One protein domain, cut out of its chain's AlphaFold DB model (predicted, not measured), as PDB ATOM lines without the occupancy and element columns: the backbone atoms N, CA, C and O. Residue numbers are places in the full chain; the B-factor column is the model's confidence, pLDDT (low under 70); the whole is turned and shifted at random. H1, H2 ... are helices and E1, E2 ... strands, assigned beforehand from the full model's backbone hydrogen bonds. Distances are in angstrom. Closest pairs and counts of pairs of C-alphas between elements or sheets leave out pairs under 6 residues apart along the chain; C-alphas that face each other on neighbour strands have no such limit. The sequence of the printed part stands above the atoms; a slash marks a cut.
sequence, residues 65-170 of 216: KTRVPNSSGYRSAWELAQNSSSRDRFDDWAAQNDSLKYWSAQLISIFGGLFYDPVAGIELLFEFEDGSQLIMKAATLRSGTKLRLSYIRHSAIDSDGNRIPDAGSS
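This is residues 65 to 170 of the 216 residues of an uncharacterized protein of Pseudoalteromonas luteoviolacea CPMOR-1 (UniProt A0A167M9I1). A small sheet of three strands, E1, E2 and E3, has a run of three helices folded round it: short H1 stands up from the sheet over E3, H2 turns back and grazes the sheet near E1, and H3 turns a corner from H2, grazes the sheet near E2 and leads away. After E3 a long stretch with no named element, residues 138 to 170, folds back so that residues 150 to 151 pair with the end of E3. The printed part has 106 residues with three named helices and three named strands, in the order E1 H1 H2 H3 E2 E3; the mixed sheet runs E1 E2 E3. The class is mixed, helices and strands, with under half of the residues in named elements. The whole is compact, with a radius of gyration of the C-alphas of 13.6 A and spans of 37 by 30 by 24 A.

E1, residues 66 to 68, is an edge strand and the parallel neighbour of E2, residues 123 to 128, at 34 degrees; N 68 and O 127 are 2.8 A apart, within hydrogen-bond range. With H1, residues 77 to 82, H2, residues 84 to 97, and H3, residues 99 to 115, between them, E1 and E2 form a strand-helix-strand unit, two parallel neighbour strands with helices between. H1 is on the sheet at a height of 9.3 A, over E3, residues 133 to 137, and stands up from the sheet at 51 degrees. H1 and H2 only just touch, only at the corner, with 3 pairs of C-alphas within 8 A; the closest C-alphas are those of Leu 80 and Arg 87, 5.9 A apart. H2 and H3 only just touch, also with 3 pairs and only at the corner, through residues 94 to 95 and 102 to 103; their closest C-alphas, of Ala 95 and Tyr 102, are 5.5 A apart, and their lines are about perpendicular at 75 degrees. H1 and H3 are apart. E2 and E3 form a hairpin, antiparallel at 152 degrees, with N 124 and O 136 2.8 A apart. Every O i to N i+4 pair is within hydrogen-bond range in H1, against 8 of 10 in H2 and 11 of 13 in H3.

E1 begins at C-alpha 66 (9.640, 27.132, 99.518). H2 is 20.4 A long and H3 24.2 A, with a kink of 26 degrees near residue 109; H3 ends at C-alpha 115 (-7.719, 28.679, 79.506). E2 measures 16.3 A and E3 13.7 A, ending at C-alpha 137 (2.482, 35.819, 92.758).

The C-alphas farthest apart, of Ser 71 and Phe 115, are 38.7 A apart. The printed part has no cut, and none of the links between named elements is long. Mean pLDDT of the printed part is 79.5; residues 99 to 121 and 140 to 147 are under 70.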
ATOM      1  N   LYS A  65       5.592  24.747 100.549       75.56
ATOM      2  CA  LYS A  65       6.340  25.919 101.026       75.56
ATOM      3  C   LYS A  65       7.776  25.890 100.494       75.56
ATOM      4  O   LYS A  65       8.469  24.886 100.663       75.56
ATOM      5  N   THR A  66       8.220  26.967  99.848       84.50
ATOM      6  CA  THR A  66       9.640  27.132  99.518       84.50
ATOM      7  C   THR A  66      10.354  27.579 100.783       84.50
ATOM      8  O   THR A  66      10.062  28.656 101.301       84.50
ATOM      9  N   ARG A  67      11.281  26.766 101.292       88.25
ATOM     10  CA  ARG A  67      12.110  27.173 102.430       88.25
ATOM     11  C   ARG A  67      13.181  28.156 101.974       88.25
ATOM     12  O   ARG A  67      13.871  27.898 100.990       88.25
ATOM     13  N   VAL A  68      13.322  29.249 102.711       90.75
ATOM     14  CA  VAL A  68      14.342  30.277 102.511       90.75
ATOM     15  C   VAL A  68      15.394  30.112 103.611       90.75
ATOM     16  O   VAL A  68      15.137  30.505 104.752       90.75
ATOM     17  N   PRO A  69      16.547  29.484 103.320       89.50
ATOM     18  CA  PRO A  69      17.595  29.302 104.315       89.50
ATOM     19  C   PRO A  69      18.291  30.632 104.615       89.50
ATOM     20  O   PRO A  69      18.396  31.494 103.742       89.50
ATOM     21  N   ASN A  70      18.868  30.777 105.805       87.94
ATOM     22  CA  ASN A  70      19.619  31.979 106.191       87.94
ATOM     23  C   ASN A  70      20.840  32.235 105.284       87.94
ATOM     24  O   ASN A  70      21.268  33.379 105.119       87.94
ATOM     25  N   SER A  71      21.377  31.188 104.646       86.50
ATOM     26  CA  SER A  71      22.449  31.285 103.644       86.50
ATOM     27  C   SER A  71      22.032  31.999 102.352       86.50
ATOM     28  O   SER A  71      22.902  32.413 101.592       86.50
ATOM     29  N   SER A  72      20.727  32.187 102.109       85.19
ATOM     30  CA  SER A  72      20.205  32.960 100.970       85.19
ATOM     31  C   SER A  72      20.484  34.464 101.072       85.19
ATOM     32  O   SER A  72      20.292  35.188 100.100       85.19
ATOM     33  N   GLY A  73      20.902  34.946 102.248       87.50
ATOM     34  CA  GLY A  73      21.016  36.372 102.552       87.50
ATOM     35  C   GLY A  73      19.719  36.997 103.072       87.50
ATOM     36  O   GLY A  73      19.782  38.092 103.624       87.50
ATOM     37  N   TYR A  74      18.585  36.290 102.990       90.19
ATOM     38  CA  TYR A  74      17.291  36.729 103.512       90.19
ATOM     39  C   TYR A  74      16.955  36.003 104.807       90.19
ATOM     40  O   TYR A  74      16.888  34.775 104.850       90.19
ATOM     41  N   ARG A  75      16.724  36.772 105.874       90.25
ATOM     42  CA  ARG A  75      16.530  36.213 107.225       90.25
ATOM     43  C   ARG A  75      15.074  36.166 107.673       90.25
ATOM     44  O   ARG A  75      14.761  35.449 108.615       90.25
ATOM     45  N   SER A  76      14.208  36.973 107.060       94.00
ATOM     46  CA  SER A  76      12.836  37.169 107.531       94.00
ATOM     47  C   SER A  76      11.935  37.762 106.452       94.00
ATOM     48  O   SER A  76      12.370  38.616 105.675       94.00
ATOM     49  N   ALA A  77      10.648  37.412 106.482       94.75
ATOM     50  CA  ALA A  77       9.613  38.034 105.661       94.75
ATOM     51  C   ALA A  77       9.483  39.544 105.923       94.75
ATOM     52  O   ALA A  77       9.098  40.293 105.021       94.75
ATOM     53  N   TRP A  78       9.870  40.006 107.120       95.00
ATOM     54  CA  TRP A  78       9.951  41.427 107.461       95.00
ATOM     55  C   TRP A  78      10.778  42.231 106.457       95.00
ATOM     56  O   TRP A  78      10.383  43.336 106.089       95.00
ATOM     57  N   GLU A  79      11.890  41.671 105.972       93.69
ATOM     58  CA  GLU A  79      12.777  42.372 105.044       93.69
ATOM     59  C   GLU A  79      12.061  42.698 103.729       93.69
ATOM     60  O   GLU A  79      12.184  43.799 103.198       93.69
ATOM     61  N   LEU A  80      11.256  41.768 103.218       93.56
ATOM     62  CA  LEU A  80      10.568  41.915 101.934       93.56
ATOM     63  C   LEU A  80       9.263  42.710 102.055       93.56
ATOM     64  O   LEU A  80       8.884  43.436 101.124       93.56
ATOM     65  N   ALA A  81       8.603  42.629 103.212       93.69
ATOM     66  CA  ALA A  81       7.454  43.465 103.536       93.69
ATOM     67  C   ALA A  81       7.859  44.948 103.651       93.69
ATOM     68  O   ALA A  81       7.204  45.821 103.072       93.69
ATOM     69  N   GLN A  82       8.981  45.229 104.324       93.50
ATOM     70  CA  GLN A  82       9.439  46.589 104.632       93.50
ATOM     71  C   GLN A  82      10.361  47.203 103.573       93.50
ATOM     72  O   GLN A  82      10.422  48.425 103.456       93.50
ATOM     73  N   ASN A  83      11.054  46.401 102.760       90.19
ATOM     74  CA  ASN A  83      11.976  46.914 101.751       90.19
ATOM     75  C   ASN A  83      11.585  46.467 100.336       90.19
ATOM     76  O   ASN A  83      11.883  45.356  99.895       90.19
ATOM     77  N   SER A  84      10.958  47.374  99.579       84.75
ATOM     78  CA  SER A  84      10.573  47.116  98.188       84.75
ATOM     79  C   SER A  84      11.768  46.814  97.280       84.75
ATOM     80  O   SER A  84      11.633  45.995  96.375       84.75
ATOM     81  N   SER A  85      12.939  47.402  97.549       84.94
ATOM     82  CA  SER A  85      14.155  47.181  96.754       84.94
ATOM     83  C   SER A  85      14.749  45.775  96.918       84.94
ATOM     84  O   SER A  85      15.433  45.283  96.022       84.94
ATOM     85  N   SER A  86      14.455  45.080  98.026       86.38
ATOM     86  CA  SER A  86      14.897  43.692  98.229       86.38
ATOM     87  C   SER A  86      14.082  42.678  97.417       86.38
ATOM     88  O   SER A  86      14.558  41.565  97.210       86.38
ATOM     89  N   ARG A  87      12.897  43.054  96.912       89.25
ATOM     90  CA  ARG A  87      11.965  42.141  96.227       89.25
ATOM     91  C   ARG A  87      12.488  41.637  94.885       89.25
ATOM     92  O   ARG A  87      12.358  40.452  94.612       89.25
ATOM     93  N   ASP A  88      13.119  42.504  94.091       85.62
ATOM     94  CA  ASP A  88      13.706  42.106  92.803       85.62
ATOM     95  C   ASP A  88      14.874  41.131  92.998       85.62
ATOM     96  O   ASP A  88      14.955  40.109  92.327       85.62
ATOM     97  N   ARG A  89      15.746  41.405  93.976       87.81
ATOM     98  CA  ARG A  89      16.860  40.503  94.304       87.81
ATOM     99  C   ARG A  89      16.359  39.151  94.823       87.81
ATOM    100  O   ARG A  89      16.968  38.123  94.550       87.81
ATOM    101  N   PHE A  90      15.247  39.154  95.560       90.88
ATOM    102  CA  PHE A  90      14.648  37.930  96.086       90.88
ATOM    103  C   PHE A  90      13.999  37.091  94.983       90.88
ATOM    104  O   PHE A  90      14.098  35.869  95.013       90.88
ATOM    105  N   ASP A  91      13.383  37.735  93.989       87.19
ATOM    106  CA  ASP A  91      12.900  37.073  92.774       87.19
ATOM    107  C   ASP A  91      14.051  36.401  92.006       87.19
ATOM    108  O   ASP A  91      13.956  35.216  91.678       87.19
ATOM    109  N   ASP A  92      15.172  37.108  91.816       86.00
ATOM    110  CA  ASP A  92      16.367  36.547  91.175       86.00
ATOM    111  C   ASP A  92      16.924  35.343  91.967       86.00
ATOM    112  O   ASP A  92      17.310  34.331  91.375       86.00
ATOM    113  N   TRP A  93      16.925  35.411  93.305       90.00
ATOM    114  CA  TRP A  93      17.287  34.278  94.164       90.00
ATOM    115  C   TRP A  93      16.310  33.105  94.009       90.00
ATOM    116  O   TRP A  93      16.745  31.965  93.837       90.00
ATOM    117  N   ALA A  94      14.999  33.358  94.027       86.12
ATOM    118  CA  ALA A  94      13.982  32.317  93.889       86.12
ATOM    119  C   ALA A  94      14.110  31.583  92.543       86.12
ATOM    120  O   ALA A  94      13.969  30.358  92.495       86.12
ATOM    121  N   ALA A  95      14.448  32.313  91.476       79.69
ATOM    122  CA  ALA A  95      14.715  31.755  90.156       79.69
ATOM    123  C   ALA A  95      15.957  30.852  90.119       79.69
ATOM    124  O   ALA A  95      15.997  29.912  89.327       79.69
ATOM    125  N   GLN A  96      16.963  31.107  90.957       80.19
ATOM    126  CA  GLN A  96      18.202  30.321  91.018       80.19
ATOM    127  C   GLN A  96      18.101  29.128  91.974       80.19
ATOM    128  O   GLN A  96      18.646  28.065  91.692       80.19
ATOM    129  N   ASN A  97      17.406  29.291  93.099       79.44
ATOM    130  CA  ASN A  97      17.347  28.285  94.156       79.44
ATOM    131  C   ASN A  97      16.398  27.125  93.824       79.44
ATOM    132  O   ASN A  97      16.708  25.973  94.110       79.44
ATOM    133  N   ASP A  98      15.244  27.421  93.224       73.69
ATOM    134  CA  ASP A  98      14.281  26.404  92.792       73.69
ATOM    135  C   ASP A  98      13.786  26.724  91.379       73.69
ATOM    136  O   ASP A  98      12.610  27.009  91.138       73.69
ATOM    137  N   SER A  99      14.726  26.725  90.425       65.75
ATOM    138  CA  SER A  99      14.485  27.134  89.037       65.75
ATOM    139  C   SER A  99      13.346  26.362  88.384       65.75
ATOM    140  O   SER A  99      12.535  26.946  87.665       65.75
ATOM    141  N   LEU A 100      13.258  25.052  88.635       62.28
ATOM    142  CA  LEU A 100      12.208  24.222  88.055       62.28
ATOM    143  C   LEU A 100      10.834  24.674  88.552       62.28
ATOM    144  O   LEU A 100       9.937  24.888  87.736       62.28
ATOM    145  N   LYS A 101      10.668  24.866  89.865       67.81
ATOM    146  CA  LYS A 101       9.417  25.360  90.444       67.81
ATOM    147  C   LYS A 101       9.105  26.783  89.989       67.81
ATOM    148  O   LYS A 101       7.962  27.052  89.629       67.81
ATOM    149  N   TYR A 102      10.105  27.662  89.975       69.06
ATOM    150  CA  TYR A 102       9.984  29.047  89.535       69.06
ATOM    151  C   TYR A 102       9.439  29.129  88.107       69.06
ATOM    152  O   TYR A 102       8.359  29.672  87.878       69.06
ATOM    153  N   TRP A 103      10.138  28.521  87.145       59.06
ATOM    154  CA  TRP A 103       9.750  28.578  85.737       59.06
ATOM    155  C   TRP A 103       8.464  27.810  85.459       59.06
ATOM    156  O   TRP A 103       7.657  28.267  84.652       59.06
ATOM    157  N   SER A 104       8.220  26.704  86.165       62.59
ATOM    158  CA  SER A 104       6.934  26.010  86.087       62.59
ATOM    159  C   SER A 104       5.801  26.939  86.516       62.59
ATOM    160  O   SER A 104       4.866  27.135  85.749       62.59
ATOM    161  N   ALA A 105       5.900  27.579  87.685       67.31
ATOM    162  CA  ALA A 105       4.879  28.502  88.176       67.31
ATOM    163  C   ALA A 105       4.633  29.668  87.206       67.31
ATOM    164  O   ALA A 105       3.477  30.004  86.948       67.31
ATOM    165  N   GLN A 106       5.691  30.232  86.612       65.75
ATOM    166  CA  GLN A 106       5.576  31.275  85.589       65.75
ATOM    167  C   GLN A 106       4.839  30.768  84.341       65.75
ATOM    168  O   GLN A 106       3.838  31.352  83.933       65.75
ATOM    169  N   LEU A 107       5.277  29.650  83.754       58.53
ATOM    170  CA  LEU A 107       4.676  29.093  82.538       58.53
ATOM    171  C   LEU A 107       3.210  28.699  82.757       58.53
ATOM    172  O   LEU A 107       2.358  29.014  81.930       58.53
ATOM    173  N   ILE A 108       2.886  28.061  83.881       63.12
ATOM    174  CA  ILE A 108       1.502  27.690  84.198       63.12
ATOM    175  C   ILE A 108       0.654  28.936  84.436       63.12
ATOM    176  O   ILE A 108      -0.478  28.987  83.978       63.12
ATOM    177  N   SER A 109       1.183  29.952  85.111       61.41
ATOM    178  CA  SER A 109       0.453  31.198  85.351       61.41
ATOM    179  C   SER A 109       0.108  31.936  84.048       61.41
ATOM    180  O   SER A 109      -0.996  32.458  83.888       61.41
ATOM    181  N   ILE A 110       1.030  31.923  83.084       58.09
ATOM    182  CA  ILE A 110       0.880  32.520  81.752       58.09
ATOM    183  C   ILE A 110      -0.105  31.716  80.898       58.09
ATOM    184  O   ILE A 110      -1.080  32.271  80.397       58.09
ATOM    185  N   PHE A 111       0.143  30.416  80.721       53.59
ATOM    186  CA  PHE A 111      -0.634  29.575  79.807       53.59
ATOM    187  C   PHE A 111      -1.923  29.057  80.440       53.59
ATOM    188  O   PHE A 111      -2.956  29.035  79.787       53.59
ATOM    189  N   GLY A 112      -1.897  28.675  81.714       49.62
ATOM    190  CA  GLY A 112      -3.080  28.260  82.464       49.62
ATOM    191  C   GLY A 112      -4.106  29.383  82.574       49.62
ATOM    192  O   GLY A 112      -5.284  29.137  82.333       49.62
ATOM    193  N   GLY A 113      -3.667  30.622  82.817       47.22
ATOM    194  CA  GLY A 113      -4.548  31.792  82.863       47.22
ATOM    195  C   GLY A 113      -5.250  32.136  81.539       47.22
ATOM    196  O   GLY A 113      -6.242  32.852  81.562       47.22
ATOM    197  N   LEU A 114      -4.785  31.619  80.390       44.12
ATOM    198  CA  LEU A 114      -5.482  31.770  79.099       44.12
ATOM    199  C   LEU A 114      -6.699  30.854  78.955       44.12
ATOM    200  O   LEU A 114      -7.606  31.166  78.188       44.12
ATOM    201  N   PHE A 115      -6.698  29.717  79.650       41.69
ATOM    202  CA  PHE A 115      -7.719  28.679  79.506       41.69
ATOM    203  C   PHE A 115      -8.557  28.493  80.781       41.69
ATOM    204  O   PHE A 115      -9.617  27.872  80.723       41.69
ATOM    205  N   TYR A 116      -8.091  29.008  81.926       45.81
ATOM    206  CA  TYR A 116      -8.726  28.849  83.233       45.81
ATOM    207  C   TYR A 116      -8.283  29.972  84.200       45.81
ATOM    208  O   TYR A 116      -7.157  29.973  84.694       45.81
ATOM    209  N   ASP A 117      -9.168  30.924  84.510       46.97
ATOM    210  CA  ASP A 117      -8.861  32.079  85.383       46.97
ATOM    211  C   ASP A 117      -8.229  31.720  86.754       46.97
ATOM    212  O   ASP A 117      -7.306  32.415  87.179       46.97
ATOM    213  N   PRO A 118      -8.625  30.631  87.448       47.91
ATOM    214  CA  PRO A 118      -8.057  30.266  88.753       47.91
ATOM    215  C   PRO A 118      -6.557  29.931  88.787       47.91
ATOM    216  O   PRO A 118      -5.980  29.893  89.869       47.91
ATOM    217  N   VAL A 119      -5.920  29.653  87.645       52.53
ATOM    218  CA  VAL A 119      -4.462  29.418  87.567       52.53
ATOM    219  C   VAL A 119      -3.694  30.653  87.096       52.53
ATOM    220  O   VAL A 119      -2.468  30.614  87.040       52.53
ATOM    221  N   ALA A 120      -4.378  31.767  86.814       56.75
ATOM    222  CA  ALA A 120      -3.730  33.038  86.524       56.75
ATOM    223  C   ALA A 120      -3.110  33.631  87.799       56.75
ATOM    224  O   ALA A 120      -3.802  34.032  88.737       56.75
ATOM    225  N   GLY A 121      -1.784  33.748  87.812       62.59
ATOM    226  CA  GLY A 121      -1.042  34.321  88.927       62.59
ATOM    227  C   GLY A 121      -0.976  33.374  90.117       62.59
ATOM    228  O   GLY A 121      -1.475  33.694  91.192       62.59
ATOM    229  N   ILE A 122      -0.355  32.215  89.906       74.06
ATOM    230  CA  ILE A 122      -0.104  31.223  90.956       74.06
ATOM    231  C   ILE A 122       0.612  31.869  92.140       74.06
ATOM    232  O   ILE A 122       1.608  32.575  91.975       74.06
ATOM    233  N   GLU A 123       0.112  31.580  93.334       80.56
ATOM    234  CA  GLU A 123       0.672  32.039  94.596       80.56
ATOM    235  C   GLU A 123       1.692  31.029  95.129       80.56
ATOM    236  O   GLU A 123       1.415  29.838  95.274       80.56
ATOM    237  N   LEU A 124       2.898  31.511  95.410       82.25
ATOM    238  CA  LEU A 124       3.999  30.752  95.981       82.25
ATOM    239  C   LEU A 124       4.252  31.234  97.407       82.25
ATOM    240  O   LEU A 124       4.585  32.399  97.627       82.25
ATOM    241  N   LEU A 125       4.117  30.316  98.361       88.12
ATOM    242  CA  LEU A 125       4.396  30.550  99.774       88.12
ATOM    243  C   LEU A 125       5.882  30.306 100.069       88.12
ATOM    244  O   LEU A 125       6.399  29.210  99.821       88.12
ATOM    245  N   PHE A 126       6.543  31.313 100.627       91.38
ATOM    246  CA  PHE A 126       7.926  31.257 101.092       91.38
ATOM    247  C   PHE A 126       7.953  31.270 102.619       91.38
ATOM    248  O   PHE A 126       7.262  32.075 103.237       91.38
ATOM    249  N   GLU A 127       8.740  30.378 103.217       93.62
ATOM    250  CA  GLU A 127       8.897  30.227 104.667       93.62
ATOM    251  C   GLU A 127      10.367  30.417 105.044       93.62
ATOM    252  O   GLU A 127      11.239  29.711 104.534       93.62
ATOM    253  N   PHE A 128      10.633  31.381 105.921       94.50
ATOM    254  CA  PHE A 128      11.969  31.744 106.388       94.50
ATOM    255  C   PHE A 128      12.357  30.922 107.621       94.50
ATOM    256  O   PHE A 128      11.501  30.372 108.316       94.50
ATOM    257  N   GLU A 129      13.657  30.846 107.921       92.00
ATOM    258  CA  GLU A 129      14.159  30.108 109.093       92.00
ATOM    259  C   GLU A 129      13.650  30.653 110.436       92.00
ATOM    260  O   GLU A 129      13.514  29.889 111.389       92.00
ATOM    261  N   ASP A 130      13.321  31.946 110.521       90.88
ATOM    262  CA  ASP A 130      12.701  32.537 111.716       90.88
ATOM    263  C   ASP A 130      11.218  32.137 111.898       90.88
ATOM    264  O   ASP A 130      10.590  32.490 112.902       90.88
ATOM    265  N   GLY A 131      10.667  31.377 110.946       89.88
ATOM    266  CA  GLY A 131       9.285  30.907 110.906       89.88
ATOM    267  C   GLY A 131       8.308  31.889 110.259       89.88
ATOM    268  O   GLY A 131       7.143  31.534 110.083       89.88
ATOM    269  N   SER A 132       8.755  33.093 109.893       94.94
ATOM    270  CA  SER A 132       7.933  34.041 109.141       94.94
ATOM    271  C   SER A 132       7.679  33.544 107.719       94.94
ATOM    272  O   SER A 132       8.415  32.713 107.178       94.94
ATOM    273  N   GLN A 133       6.595  34.014 107.111       94.75
ATOM    274  CA  GLN A 133       6.159  33.575 105.792       94.75
ATOM    275  C   GLN A 133       5.671  34.755 104.961       94.75
ATOM    276  O   GLN A 133       5.226  35.761 105.507       94.75
ATOM    277  N   LEU A 134       5.730  34.625 103.637       93.75
ATOM    278  CA  LEU A 134       5.078  35.551 102.713       93.75
ATOM    279  C   LEU A 134       4.651  34.858 101.429       93.75
ATOM    280  O   LEU A 134       5.116  33.758 101.118       93.75
ATOM    281  N   ILE A 135       3.823  35.544 100.646       90.06
ATOM    282  CA  ILE A 135       3.356  35.048  99.359       90.06
ATOM    283  C   ILE A 135       3.876  35.939  98.231       90.06
ATOM    284  O   ILE A 135       3.773  37.169  98.269       90.06
ATOM    285  N   MET A 136       4.404  35.303  97.188       88.94
ATOM    286  CA  MET A 136       4.639  35.955  95.902       88.94
ATOM    287  C   MET A 136       3.766  35.340  94.819       88.94
ATOM    288  O   MET A 136       3.480  34.149  94.828       88.94
ATOM    289  N   LYS A 137       3.368  36.159  93.858       85.44
ATOM    290  CA  LYS A 137       2.482  35.819  92.758       85.44
ATOM    291  C   LYS A 137       3.255  35.742  91.452       85.44
ATOM    292  O   LYS A 137       3.955  36.695  91.104       85.44
ATOM    293  N   ALA A 138       3.104  34.642  90.724       80.06
ATOM    294  CA  ALA A 138       3.675  34.472  89.395       80.06
ATOM    295  C   ALA A 138       3.132  35.503  88.391       80.06
ATOM    296  O   ALA A 138       2.007  35.994  88.519       80.06
ATOM    297  N   ALA A 139       3.941  35.834  87.384       73.19
ATOM    298  CA  ALA A 139       3.558  36.754  86.325       73.19
ATOM    299  C   ALA A 139       2.423  36.162  85.483       73.19
ATOM    300  O   ALA A 139       2.334  34.954  85.263       73.19
ATOM    301  N   THR A 140       1.556  37.033  84.981       65.88
ATOM    302  CA  THR A 140       0.520  36.686  84.001       65.88
ATOM    303  C   THR A 140       0.874  37.307  82.652       65.88
ATOM    304  O   THR A 140       1.685  38.228  82.587       65.88
ATOM    305  N   LEU A 141       0.214  36.892  81.568       59.03
ATOM    306  CA  LEU A 141       0.376  37.536  80.252       59.03
ATOM    307  C   LEU A 141       0.042  39.033  80.255       59.03
ATOM    308  O   LEU A 141       0.561  39.786  79.437       59.03
ATOM    309  N   ARG A 142      -0.812  39.480  81.185       58.66
ATOM    310  CA  ARG A 142      -1.175  40.895  81.346       58.66
ATOM    311  C   ARG A 142      -0.133  41.691  82.137       58.66
ATOM    312  O   ARG A 142      -0.205  42.914  82.163       58.66
ATOM    313  N   SER A 143       0.823  41.019  82.783       55.44
ATOM    314  CA  SER A 143       1.808  41.626  83.688       55.44
ATOM    315  C   SER A 143       2.995  42.293  82.967       55.44
ATOM    316  O   SER A 143       3.830  42.900  83.634       55.44
ATOM    317  N   GLY A 144       3.071  42.230  81.630       52.72
ATOM    318  CA  GLY A 144       4.113  42.884  80.824       52.72
ATOM    319  C   GLY A 144       5.248  41.953  80.369       52.72
ATOM    320  O   GLY A 144       5.104  40.736  80.356       52.72
ATOM    321  N   THR A 145       6.383  42.533  79.954       48.91
ATOM    322  CA  THR A 145       7.491  41.845  79.248       48.91
ATOM    323  C   THR A 145       8.490  41.100  80.141       48.91
ATOM    324  O   THR A 145       9.395  40.452  79.617       48.91
ATOM    325  N   LYS A 146       8.366  41.171  81.474       62.59
ATOM    326  CA  LYS A 146       9.290  40.510  82.410       62.59
ATOM    327  C   LYS A 146       8.575  39.420  83.203       62.59
ATOM    328  O   LYS A 146       7.613  39.693  83.915       62.59
ATOM    329  N   LEU A 147       9.083  38.194  83.103       68.56
ATOM    330  CA  LEU A 147       8.615  37.046  83.877       68.56
ATOM    331  C   LEU A 147       9.232  37.101  85.274       68.56
ATOM    332  O   LEU A 147      10.319  36.576  85.479       68.56
ATOM    333  N   ARG A 148       8.563  37.802  86.195       80.81
ATOM    334  CA  ARG A 148       9.005  37.978  87.586       80.81
ATOM    335  C   ARG A 148       7.902  37.642  88.570       80.81
ATOM    336  O   ARG A 148       6.726  37.872  88.287       80.81
ATOM    337  N   LEU A 149       8.265  37.079  89.715       84.38
ATOM    338  CA  LEU A 149       7.355  36.970  90.844       84.38
ATOM    339  C   LEU A 149       7.098  38.370  91.404       84.38
ATOM    340  O   LEU A 149       7.996  39.196  91.544       84.38
ATOM    341  N   SER A 150       5.850  38.632  91.763       87.75
ATOM    342  CA  SER A 150       5.428  39.879  92.391       87.75
ATOM    343  C   SER A 150       5.016  39.625  93.835       87.75
ATOM    344  O   SER A 150       4.240  38.722  94.122       87.75
ATOM    345  N   TYR A 151       5.538  40.407  94.774       89.44
ATOM    346  CA  TYR A 151       5.126  40.318  96.173       89.44
ATOM    347  C   TYR A 151       3.630  40.642  96.338       89.44
ATOM    348  O   TYR A 151       3.167  41.679  95.849       89.44
ATOM    349  N   ILE A 152       2.887  39.794  97.059       89.62
ATOM    350  CA  ILE A 152       1.492  40.074  97.415       89.62
ATOM    351  C   ILE A 152       1.471  40.961  98.655       89.62
ATOM    352  O   ILE A 152       1.916  40.556  99.730       89.62
ATOM    353  N   ARG A 153       0.926  42.173  98.509       89.81
ATOM    354  CA  ARG A 153       0.755  43.105  99.630       89.81
ATOM    355  C   ARG A 153      -0.039  42.451 100.754       89.81
ATOM    356  O   ARG A 153      -1.039  41.788 100.500       89.81
ATOM    357  N   HIS A 154       0.399  42.687 101.984       89.94
ATOM    358  CA  HIS A 154      -0.229  42.219 103.218       89.94
ATOM    359  C   HIS A 154      -0.248  40.695 103.393       89.94
ATOM    360  O   HIS A 154      -0.980  40.196 104.243       89.94
ATOM    361  N   SER A 155       0.555  39.963 102.615       91.56
ATOM    362  CA  SER A 155       0.665  38.505 102.732       91.56
ATOM    363  C   SER A 155       1.669  38.044 103.790       91.56
ATOM    364  O   SER A 155       1.639  36.880 104.181       91.56
ATOM    365  N   ALA A 156       2.572  38.926 104.227       94.75
ATOM    366  CA  ALA A 156       3.610  38.567 105.177       94.75
ATOM    367  C   ALA A 156       3.035  38.322 106.582       94.75
ATOM    368  O   ALA A 156       2.245  39.122 107.090       94.75
ATOM    369  N   ILE A 157       3.466  37.232 107.215       95.31
ATOM    370  CA  ILE A 157       3.086  36.833 108.575       95.31
ATOM    371  C   ILE A 157       4.309  36.363 109.371       95.31
ATOM    372  O   ILE A 157       5.286  35.885 108.796       95.31
ATOM    373  N   ASP A 158       4.269  36.498 110.694       95.31
ATOM    374  CA  ASP A 158       5.275  35.939 111.597       95.31
ATOM    375  C   ASP A 158       5.036  34.438 111.863       95.31
ATOM    376  O   ASP A 158       4.125  33.814 111.314       95.31
ATOM    377  N   SER A 159       5.860  33.846 112.730       93.00
ATOM    378  CA  SER A 159       5.751  32.428 113.090       93.00
ATOM    379  C   SER A 159       4.470  32.052 113.847       93.00
ATOM    380  O   SER A 159       4.113  30.878 113.870       93.00
ATOM    381  N   ASP A 160       3.819  33.017 114.502       93.12
ATOM    382  CA  ASP A 160       2.553  32.829 115.220       93.12
ATOM    383  C   ASP A 160       1.338  33.119 114.305       93.12
ATOM    384  O   ASP A 160       0.190  32.996 114.729       93.12
ATOM    385  N   GLY A 161       1.574  33.466 113.032       91.00
ATOM    386  CA  GLY A 161       0.537  33.803 112.054       91.00
ATOM    387  C   GLY A 161       0.063  35.256 112.124       91.00
ATOM    388  O   GLY A 161      -0.915  35.619 111.469       91.00
ATOM    389  N   ASN A 162       0.743  36.100 112.896       95.00
ATOM    390  CA  ASN A 162       0.448  37.520 112.996       95.00
ATOM    391  C   ASN A 162       0.902  38.251 111.739       95.00
ATOM    392  O   ASN A 162       2.022  38.063 111.271       95.00
ATOM    393  N   ARG A 163       0.058  39.141 111.218       94.19
ATOM    394  CA  ARG A 163       0.381  39.951 110.041       94.19
ATOM    395  C   ARG A 163       1.607  40.820 110.290       94.19
ATOM    396  O   ARG A 163       1.625  41.590 111.237       94.19
ATOM    397  N   ILE A 164       2.558  40.784 109.369       95.62
ATOM    398  CA  ILE A 164       3.650  41.749 109.285       95.62
ATOM    399  C   ILE A 164       3.167  42.909 108.397       95.62
ATOM    400  O   ILE A 164       2.691  42.663 107.282       95.62
ATOM    401  N   PRO A 165       3.228  44.176 108.848       94.06
ATOM    402  CA  PRO A 165       2.829  45.302 108.012       94.06
ATOM    403  C   PRO A 165       3.779  45.436 106.818       94.06
ATOM    404  O   PRO A 165       4.970  45.152 106.916       94.06
ATOM    405  N   ASP A 166       3.265  45.922 105.691       93.31
ATOM    406  CA  ASP A 166       4.103  46.406 104.593       93.31
ATOM    407  C   ASP A 166       4.636  47.807 104.903       93.31
ATOM    408  O   ASP A 166       4.037  48.552 105.688       93.31
ATOM    409  N   ALA A 167       5.711  48.204 104.224       90.69
ATOM    410  CA  ALA A 167       6.203  49.579 104.258       90.69
ATOM    411  C   ALA A 167       5.075  50.596 103.996       90.69
ATOM    412  O   ALA A 167       4.358  50.504 102.995       90.69
ATOM    413  N   GLY A 168       4.925  51.570 104.898       86.62
ATOM    414  CA  GLY A 168       3.898  52.614 104.810       86.62
ATOM    415  C   GLY A 168       2.475  52.167 105.167       86.62
ATOM    416  O   GLY A 168       1.556  52.976 105.069       86.62
ATOM    417  N   SER A 169       2.270  50.913 105.583       89.88
ATOM    418  CA  SER A 169       0.977  50.432 106.088       89.88
ATOM    419  C   SER A 169       0.928  50.429 107.617       89.88
ATOM    420  O   SER A 169       1.957  50.311 108.283       89.88
ATOM    421  N   SER A 170      -0.277  50.566 108.175       89.94
ATOM    422  CA  SER A 170      -0.477  50.524 109.624       89.94
ATOM    423  C   SER A 170      -0.232  49.117 110.175       89.94
ATOM    424  O   SER A 170      -0.684  48.127 109.599       89.94
TER     425      SER A 170